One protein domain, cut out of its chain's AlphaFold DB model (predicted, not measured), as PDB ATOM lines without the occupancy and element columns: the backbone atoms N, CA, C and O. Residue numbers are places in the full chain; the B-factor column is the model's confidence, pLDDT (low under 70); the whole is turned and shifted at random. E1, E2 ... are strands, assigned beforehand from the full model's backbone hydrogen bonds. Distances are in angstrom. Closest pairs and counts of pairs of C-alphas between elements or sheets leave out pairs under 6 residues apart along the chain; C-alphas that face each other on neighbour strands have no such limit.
ATOM      1  N   ASP A  24     177.169 156.795  77.831       51.29
ATOM      2  CA  ASP A  24     177.555 158.183  77.962       51.29
ATOM      3  C   ASP A  24     177.359 158.810  76.590       51.29
ATOM      4  O   ASP A  24     178.049 158.470  75.628       51.29
ATOM      5  N   ALA A  25     176.392 159.715  76.475       50.07
ATOM      6  CA  ALA A  25     176.276 160.515  75.268       50.07
ATOM      7  C   ALA A  25     176.953 161.860  75.462       50.07
ATOM      8  O   ALA A  25     176.814 162.506  76.501       50.07
ATOM      9  N   GLN A  26     177.653 162.263  74.410       47.83
ATOM     10  CA  GLN A  26     178.291 163.559  74.283       47.83
ATOM     11  C   GLN A  26     177.227 164.617  74.004       47.83
ATOM     12  O   GLN A  26     176.698 164.670  72.893       47.83
ATOM     13  N   ILE A  27     176.903 165.471  74.979       53.89
ATOM     14  CA  ILE A  27     176.055 166.640  74.705       53.89
ATOM     15  C   ILE A  27     176.945 167.866  74.469       53.89
ATOM     16  O   ILE A  27     177.752 168.225  75.321       53.89
ATOM     17  N   LEU A  28     176.803 168.447  73.267       55.01
ATOM     18  CA  LEU A  28     177.446 169.671  72.759       55.01
ATOM     19  C   LEU A  28     178.962 169.772  72.985       55.01
ATOM     20  O   LEU A  28     179.493 170.784  73.424       55.01
ATOM     21  N   GLY A  29     179.682 168.732  72.574       51.23
ATOM     22  CA  GLY A  29     181.135 168.788  72.465       51.23
ATOM     23  C   GLY A  29     181.832 168.295  73.717       51.23
ATOM     24  O   GLY A  29     182.432 169.080  74.444       51.23
ATOM     25  N   SER A  30     181.852 166.964  73.872       57.85
ATOM     26  CA  SER A  30     182.755 166.229  74.773       57.85
ATOM     27  C   SER A  30     182.268 165.957  76.210       57.85
ATOM     28  O   SER A  30     182.959 165.267  76.955       57.85
ATOM     29  N   GLY A  31     181.099 166.451  76.630       64.38
ATOM     30  CA  GLY A  31     180.572 166.201  77.982       64.38
ATOM     31  C   GLY A  31     179.944 164.810  78.172       64.38
ATOM     32  O   GLY A  31     179.195 164.368  77.313       64.38
ATOM     33  N   GLN A  32     180.213 164.118  79.287       70.90
ATOM     34  CA  GLN A  32     179.673 162.778  79.584       70.90
ATOM     35  C   GLN A  32     178.482 162.820  80.544       70.90
ATOM     36  O   GLN A  32     178.603 163.231  81.707       70.90
ATOM     37  N   CYS A  33     177.335 162.329  80.075       76.46
ATOM     38  CA  CYS A  33     176.100 162.251  80.844       76.46
ATOM     39  C   CYS A  33     175.316 160.974  80.586       76.46
ATOM     40  O   CYS A  33     175.307 160.431  79.480       76.46
ATOM     41  N   ARG A  34     174.527 160.587  81.595       77.05
ATOM     42  CA  ARG A  34     173.494 159.570  81.435       77.05
ATOM     43  C   ARG A  34     172.285 160.167  80.717       77.05
ATOM     44  O   ARG A  34     171.515 160.925  81.317       77.05
ATOM     45  N   LEU A  35     172.086 159.771  79.461       79.63
ATOM     46  CA  LEU A  35     170.863 160.100  78.738       79.63
ATOM     47  C   LEU A  35     169.648 159.441  79.388       79.63
ATOM     48  O   LEU A  35     169.652 158.263  79.740       79.63
ATOM     49  N   THR A  36     168.591 160.223  79.514       83.21
ATOM     50  CA  THR A  36     167.274 159.819  79.980       83.21
ATOM     51  C   THR A  36     166.292 160.086  78.840       83.21
ATOM     52  O   THR A  36     166.194 161.230  78.390       83.21
ATOM     53  N   PRO A  37     165.606 159.059  78.318       87.23
ATOM     54  CA  PRO A  37     164.594 159.254  77.293       87.23
ATOM     55  C   PRO A  37     163.345 159.886  77.913       87.23
ATOM     56  O   PRO A  37     162.765 159.324  78.841       87.23
ATOM     57  N   ILE A  38     162.904 161.027  77.385       88.23
ATOM     58  CA  ILE A  38     161.618 161.647  77.738       88.23
ATOM     59  C   ILE A  38     160.698 161.641  76.527       88.23
ATOM     60  O   ILE A  38     161.132 161.900  75.405       88.23
ATOM     61  N   ARG A  39     159.413 161.375  76.757       92.82
ATOM     62  CA  ARG A  39     158.379 161.540  75.734       92.82
ATOM     63  C   ARG A  39     157.898 162.979  75.737       92.82
ATOM     64  O   ARG A  39     157.589 163.515  76.794       92.82
ATOM     65  N   VAL A  40     157.821 163.569  74.553       91.71
ATOM     66  CA  VAL A  40     157.351 164.937  74.354       91.71
ATOM     67  C   VAL A  40     156.317 164.909  73.246       91.71
ATOM     68  O   VAL A  40     156.568 164.341  72.180       91.71
ATOM     69  N   SER A  41     155.153 165.486  73.524       95.14
ATOM     70  CA  SER A  41     154.061 165.554  72.562       95.14
ATOM     71  C   SER A  41     154.357 166.542  71.436       95.14
ATOM     72  O   SER A  41     155.146 167.477  71.604       95.14
ATOM     73  N   ALA A  42     153.698 166.362  70.294       93.75
ATOM     74  CA  ALA A  42     153.726 167.326  69.203       93.75
ATOM     75  C   ALA A  42     153.371 168.741  69.704       93.75
ATOM     76  O   ALA A  42     152.388 168.939  70.415       93.75
ATOM     77  N   GLY A  43     154.194 169.730  69.353       93.54
ATOM     78  CA  GLY A  43     154.066 171.113  69.822       93.54
ATOM     79  C   GLY A  43     154.683 171.389  71.201       93.54
ATOM     80  O   GLY A  43     154.797 172.555  71.577       93.54
ATOM     81  N   GLY A  44     155.126 170.356  71.927       94.02
ATOM     82  CA  GLY A  44     155.834 170.487  73.203       94.02
ATOM     83  C   GLY A  44     157.201 171.166  73.066       94.02
ATOM     84  O   GLY A  44     157.715 171.365  71.959       94.02
ATOM     85  N   THR A  45     157.809 171.546  74.193       93.83
ATOM     86  CA  THR A  45     159.076 172.294  74.194       93.83
ATOM     87  C   THR A  45     160.049 171.716  75.203       93.83
ATOM     88  O   THR A  45     159.861 171.847  76.400       93.83
ATOM     89  N   VAL A  46     161.162 171.164  74.729       90.54
ATOM     90  CA  VAL A  46     162.231 170.699  75.618       90.54
ATOM     91  C   VAL A  46     163.170 171.856  75.899       90.54
ATOM     92  O   VAL A  46     163.807 172.364  74.976       90.54
ATOM     93  N   CYS A  47     163.271 172.251  77.161       87.52
ATOM     94  CA  CYS A  47     164.230 173.243  77.622       87.52
ATOM     95  C   CYS A  47     165.333 172.578  78.444       87.52
ATOM     96  O   CYS A  47     165.073 171.818  79.379       87.52
ATOM     97  N   GLU A  48     166.581 172.889  78.110       84.84
ATOM     98  CA  GLU A  48     167.781 172.358  78.746       84.84
ATOM     99  C   GLU A  48     168.694 173.521  79.170       84.84
ATOM    100  O   GLU A  48     168.707 174.575  78.540       84.84
ATOM    101  N   ARG A  49     169.470 173.372  80.245       79.68
ATOM    102  CA  ARG A  49     170.486 174.362  80.659       79.68
ATOM    103  C   ARG A  49     171.885 173.808  80.523       79.68
ATOM    104  O   ARG A  49     172.111 172.641  80.829       79.68
ATOM    105  N   LEU A  50     172.839 174.668  80.182       76.88
ATOM    106  CA  LEU A  50     174.251 174.315  80.254       76.88
ATOM    107  C   LEU A  50     174.650 174.037  81.715       76.88
ATOM    108  O   LEU A  50     174.359 174.825  82.613       76.88
ATOM    109  N   CYS A  51     175.302 172.907  81.959       70.50
ATOM    110  CA  CYS A  51     175.512 172.335  83.283       70.50
ATOM    111  C   CYS A  51     176.964 171.846  83.399       70.50
ATOM    112  O   CYS A  51     177.249 170.655  83.287       70.50
ATOM    113  N   PHE A  52     177.902 172.786  83.570       65.77
ATOM    114  CA  PHE A  52     179.331 172.478  83.748       65.77
ATOM    115  C   PHE A  52     179.669 172.064  85.189       65.77
ATOM    116  O   PHE A  52     180.565 171.259  85.423       65.77
ATOM    117  N   ARG A  53     178.944 172.618  86.170       62.83
ATOM    118  CA  ARG A  53     179.016 172.297  87.606       62.83
ATOM    119  C   ARG A  53     177.631 172.476  88.227       62.83
ATOM    120  O   ARG A  53     176.837 173.252  87.704       62.83
ATOM    121  N   ARG A  54     177.351 171.794  89.346       60.12
ATOM    122  CA  ARG A  54     176.029 171.786  90.017       60.12
ATOM    123  C   ARG A  54     175.468 173.191  90.283       60.12
ATOM    124  O   ARG A  54     174.266 173.399  90.133       60.12
ATOM    125  N   ASP A  55     176.351 174.137  90.587       66.42
ATOM    126  CA  ASP A  55     176.010 175.518  90.957       66.42
ATOM    127  C   ASP A  55     176.190 176.515  89.803       66.42
ATOM    128  O   ASP A  55     176.051 177.727  89.978       66.42
ATOM    129  N   TYR A  56     176.513 176.022  88.607       62.95
ATOM    130  CA  TYR A  56     176.695 176.865  87.437       62.95
ATOM    131  C   TYR A  56     175.338 177.410  86.970       62.95
ATOM    132  O   TYR A  56     174.526 176.697  86.383       62.95
ATOM    133  N   ARG A  57     175.102 178.702  87.219       65.59
ATOM    134  CA  ARG A  57     173.958 179.476  86.703       65.59
ATOM    135  C   ARG A  57     174.277 180.081  85.331       65.59
ATOM    136  O   ARG A  57     174.182 181.288  85.149       65.59
ATOM    137  N   GLY A  58     174.756 179.244  84.412       60.59
ATOM    138  CA  GLY A  58     175.196 179.658  83.079       60.59
ATOM    139  C   GLY A  58     174.129 180.348  82.217       60.59
ATOM    140  O   GLY A  58     172.959 180.364  82.596       60.59
ATOM    141  N   PRO A  59     174.536 180.889  81.049       60.82
ATOM    142  CA  PRO A  59     173.680 181.639  80.116       60.82
ATOM    143  C   PRO A  59     172.449 180.830  79.642       60.82
ATOM    144  O   PRO A  59     172.401 179.617  79.862       60.82
ATOM    145  N   PRO A  60     171.417 181.491  79.065       70.67
ATOM    146  CA  PRO A  60     170.016 181.119  79.253       70.67
ATOM    147  C   PRO A  60     169.675 179.734  78.703       70.67
ATOM    148  O   PRO A  60     170.290 179.241  77.760       70.67
ATOM    149  N   SER A  61     168.662 179.123  79.315       80.17
ATOM    150  CA  SER A  61     168.080 177.843  78.910       80.17
ATOM    151  C   SER A  61     167.899 177.743  77.392       80.17
ATOM    152  O   SER A  61     167.250 178.588  76.774       80.17
ATOM    153  N   LEU A  62     168.446 176.681  76.808       83.10
ATOM    154  CA  LEU A  62     168.266 176.289  75.420       83.10
ATOM    155  C   LEU A  62     166.939 175.553  75.291       83.10
ATOM    156  O   LEU A  62     166.792 174.435  75.776       83.10
ATOM    157  N   CYS A  63     165.976 176.181  74.629       88.18
ATOM    158  CA  CYS A  63     164.667 175.598  74.379       88.18
ATOM    159  C   CYS A  63     164.522 175.204  72.910       88.18
ATOM    160  O   CYS A  63     164.777 176.008  72.014       88.18
ATOM    161  N   ARG A  64     164.062 173.976  72.662       88.04
ATOM    162  CA  ARG A  64     163.724 173.461  71.332       88.04
ATOM    163  C   ARG A  64     162.262 173.037  71.289       88.04
ATOM    164  O   ARG A  64     161.801 172.283  72.143       88.04
ATOM    165  N   ARG A  65     161.533 173.492  70.270       92.71
ATOM    166  CA  ARG A  65     160.189 172.978  69.983       92.71
ATOM    167  C   ARG A  65     160.277 171.620  69.311       92.71
ATOM    168  O   ARG A  65     161.113 171.407  68.433       92.71
ATOM    169  N   ILE A  66     159.383 170.731  69.707       92.71
ATOM    170  CA  ILE A  66     159.276 169.384  69.169       92.71
ATOM    171  C   ILE A  66     158.062 169.346  68.227       92.71
ATOM    172  O   ILE A  66     156.928 169.456  68.687       92.71
ATOM    173  N   PRO A  67     158.259 169.243  66.898       93.31
ATOM    174  CA  PRO A  67     157.164 169.406  65.936       93.31
ATOM    175  C   PRO A  67     156.205 168.209  65.871       93.31
ATOM    176  O   PRO A  67     155.100 168.340  65.359       93.31
ATOM    177  N   ARG A  68     156.620 167.039  66.361       94.66
ATOM    178  CA  ARG A  68     155.871 165.776  66.311       94.66
ATOM    179  C   ARG A  68     156.174 164.948  67.548       94.66
ATOM    180  O   ARG A  68     157.261 165.110  68.097       94.66
ATOM    181  N   ASP A  69     155.278 164.044  67.929       95.23
ATOM    182  CA  ASP A  69     155.507 163.152  69.068       95.23
ATOM    183  C   ASP A  69     156.858 162.439  68.936       95.23
ATOM    184  O   ASP A  69     157.158 161.812  67.914       95.23
ATOM    185  N   ALA A  70     157.705 162.583  69.953       92.97
ATOM    186  CA  ALA A  70     159.069 162.081  69.910       92.97
ATOM    187  C   ALA A  70     159.564 161.640  71.287       92.97
ATOM    188  O   ALA A  70     159.178 162.177  72.327       92.97
ATOM    189  N   VAL A  71     160.481 160.672  71.272       91.33
ATOM    190  CA  VAL A  71     161.324 160.354  72.424       91.33
ATOM    191  C   VAL A  71     162.613 161.145  72.270       91.33
ATOM    192  O   VAL A  71     163.395 160.901  71.351       91.33
ATOM    193  N   VAL A  72     162.821 162.111  73.156       85.69
ATOM    194  CA  VAL A  72     163.972 163.005  73.126       85.69
ATOM    195  C   VAL A  72     164.983 162.541  74.178       85.69
ATOM    196  O   VAL A  72     164.641 162.485  75.360       85.69
ATOM    197  N   PRO A  73     166.219 162.185  73.793       83.33
ATOM    198  CA  PRO A  73     167.275 161.916  74.758       83.33
ATOM    199  C   PRO A  73     167.798 163.233  75.350       83.33
ATOM    200  O   PRO A  73     168.183 164.140  74.607       83.33
ATOM    201  N   VAL A  74     167.832 163.325  76.680       80.13
ATOM    202  CA  VAL A  74     168.370 164.476  77.439       80.13
ATOM    203  C   VAL A  74     169.187 164.003  78.638       80.13
ATOM    204  O   VAL A  74     169.005 162.874  79.087       80.13
ATOM    205  N   CYS A  75     170.009 164.850  79.263       76.69
ATOM    206  CA  CYS A  75     170.533 164.522  80.598       76.69
ATOM    207  C   CYS A  75     169.463 164.801  81.664       76.69
ATOM    208  O   CYS A  75     169.345 165.914  82.177       76.69
ATOM    209  N   GLY A  76     168.656 163.789  81.991       66.50
ATOM    210  CA  GLY A  76     167.554 163.911  82.956       66.50
ATOM    211  C   GLY A  76     167.977 163.843  84.430       66.50
ATOM    212  O   GLY A  76     167.225 164.269  85.297       66.50
ATOM    213  N   GLY A  77     169.175 163.329  84.734       67.34
ATOM    214  CA  GLY A  77     169.610 163.025  86.110       67.34
ATOM    215  C   GLY A  77     170.484 164.075  86.813       67.34
ATOM    216  O   GLY A  77     170.910 163.835  87.941       67.34
ATOM    217  N   GLY A  78     170.797 165.205  86.169       66.33
ATOM    218  CA  GLY A  78     171.714 166.228  86.695       66.33
ATOM    219  C   GLY A  78     172.769 166.677  85.678       66.33
ATOM    220  O   GLY A  78     172.706 166.298  84.509       66.33
ATOM    221  N   CYS A  79     173.735 167.494  86.121       69.23
ATOM    222  CA  CYS A  79     174.893 167.857  85.295       69.23
ATOM    223  C   CYS A  79     175.733 166.625  84.927       69.23
ATOM    224  O   CYS A  79     175.698 165.595  85.604       69.23
ATOM    225  N   CYS A  80     176.550 166.780  83.890       67.48
ATOM    226  CA  CYS A  80     177.509 165.769  83.467       67.48
ATOM    227  C   CYS A  80     178.545 165.421  84.518       67.48
ATOM    228  O   CYS A  80     178.906 166.241  85.362       67.48
ATOM    229  N   ARG A  81     179.034 164.180  84.432       67.35
ATOM    230  CA  ARG A  81     180.134 163.696  85.269       67.35
ATOM    231  C   ARG A  81     181.456 164.347  84.882       67.35
ATOM    232  O   ARG A  81     182.285 164.588  85.753       67.35
ATOM    233  N   SER A  82     181.656 164.607  83.593       66.12
ATOM    234  CA  SER A  82     182.895 165.160  83.051       66.12
ATOM    235  C   SER A  82     182.630 165.926  81.749       66.12
ATOM    236  O   SER A  82     181.591 165.745  81.113       66.12
ATOM    237  N   GLY A  83     183.583 166.774  81.360       61.16
ATOM    238  CA  GLY A  83     183.608 167.479  80.077       61.16
ATOM    239  C   GLY A  83     182.773 168.774  80.010       61.16
ATOM    240  O   GLY A  83     181.824 168.963  80.775       61.16
ATOM    241  N   PRO A  84     183.159 169.713  79.126       63.35
ATOM    242  CA  PRO A  84     182.450 170.975  78.936       63.35
ATOM    243  C   PRO A  84     181.092 170.794  78.230       63.35
ATOM    244  O   PRO A  84     180.837 169.772  77.603       63.35
ATOM    245  N   ASN A  85     180.233 171.819  78.326       66.73
ATOM    246  CA  ASN A  85     179.040 172.028  77.482       66.73
ATOM    247  C   ASN A  85     177.876 171.037  77.583       66.73
ATOM    248  O   ASN A  85     176.980 171.030  76.739       66.73
ATOM    249  N   CYS A  86     177.820 170.256  78.647       72.17
ATOM    250  CA  CYS A  86     176.666 169.405  78.853       72.17
ATOM    251  C   CYS A  86     175.369 170.160  79.117       72.17
ATOM    252  O   CYS A  86     175.370 171.160  79.835       72.17
ATOM    253  N   LEU A  87     174.255 169.621  78.621       76.28
ATOM    254  CA  LEU A  87     172.921 170.162  78.860       76.28
ATOM    255  C   LEU A  87     172.140 169.292  79.844       76.28
ATOM    256  O   LEU A  87     172.048 168.087  79.660       76.28
ATOM    257  N   GLN A  88     171.564 169.901  80.877       78.93
ATOM    258  CA  GLN A  88     170.645 169.260  81.814       78.93
ATOM    259  C   GLN A  88     169.205 169.620  81.455       78.93
ATOM    260  O   GLN A  88     168.906 170.801  81.271       78.93
ATOM    261  N   LEU A  89     168.305 168.633  81.455       82.15
ATOM    262  CA  LEU A  89     166.869 168.873  81.329       82.15
ATOM    263  C   LEU A  89     166.364 169.813  82.431       82.15
ATOM    264  O   LEU A  89     166.603 169.583  83.617       82.15
ATOM    265  N   LEU A  90     165.633 170.845  82.021       81.93
ATOM    266  CA  LEU A  90     164.957 171.799  82.896       81.93
ATOM    267  C   LEU A  90     163.459 171.488  82.968       81.93
ATOM    268  O   LEU A  90     162.939 171.283  84.060       81.93
ATOM    269  N   TYR A  91     162.789 171.434  81.811       83.79
ATOM    270  CA  TYR A  91     161.373 171.074  81.669       83.79
ATOM    271  C   TYR A  91     161.032 170.710  80.210       83.79
ATOM    272  O   TYR A  91     161.835 170.951  79.302       83.79
ATOM    273  N   THR A  92     159.856 170.109  80.009       85.49
ATOM    274  CA  THR A  92     159.280 169.688  78.714       85.49
ATOM    275  C   THR A  92     157.911 170.305  78.480       85.49
ATOM    276  O   THR A  92     157.216 170.471  79.508       85.49
TER     277      THR A  92
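Overview. This is residues 24 to 92 of the 92 residues of the protein "Uncharacterized protein, isoform A" of Drosophila melanogaster (UniProt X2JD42). Two small sheets of three strands stand face to face as a sandwich, with their strands running nearly in line. One sheet is E1, E2, E5 and the other is E4, E3, E6; E2 is the longest strand and bends by 66 degrees near its start, where it pairs with the short E1 at one end of the sandwich. The printed part has 69 residues with six named strands, E1 to E6 in order along the chain, and no named helix; both sheets are antiparallel and the class is all strand, with 35 residues in named elements. The whole is compact, with a radius of gyration of the C-alphas of 11.6 A, and spans 32 by 24 by 18 A.

Arrangement. E1, residues 24 to 27, and E2, residues 31 to 40, form a hairpin, with N 25 and O 33 3.3 A apart, within hydrogen-bond range. The pairing of E2 is staggered: residues 31 to 34 pair with E1, and residues 35 to 40 with E5, residues 70 to 75. E2 and E5 are antiparallel at 149 degrees, with N 36 and O 74 2.7 A apart and N 72 and O 38 2.8 A apart, both within hydrogen-bond range. E3, residues 45 to 50, and E4, residues 62 to 65, form a hairpin at 163 degrees, with N 62 and O 48 within hydrogen-bond range at 2.7 A. E3 is the inner strand of its sheet, and its neighbour E6, residues 87 to 91, is antiparallel to it at 139 degrees, with N 49 and O 88 within hydrogen-bond range at 2.8 A. The best planes of the parts of the two sheets that face each other are 4 degrees apart, and these parts are 10.3 A centre to centre. Between the sheets, the closest C-alphas of E5 and E6 are those of Cys 75 and Gln 88, 4.9 A apart. E2 and E6 are near each other, with 7 pairs of C-alphas within 10 A, while E2 and E4 are apart.

Along the chain. E1 begins at C-alpha 24 (177.555, 158.183, 77.962) and is 9.2 A long. E2 is 23.5 A long and ends at C-alpha 40 (157.351, 164.937, 74.354). E3 measures 16.5 A, E4 10.3 A and E5 15.9 A. E6 is 11.9 A long and ends at C-alpha 91 (161.373, 171.074, 81.669).

Size, cuts and confidence. The C-alphas of Asp 55 and Arg 68 are the two farthest apart, at 33.3 A. The printed part has no cut; its long links are E3 to E4 and E5 to E6, with 11 residues each. The mean pLDDT of the printed part is 76.2, and it is under 70 at residues 24 to 31, 52 to 59 and 76 to 85.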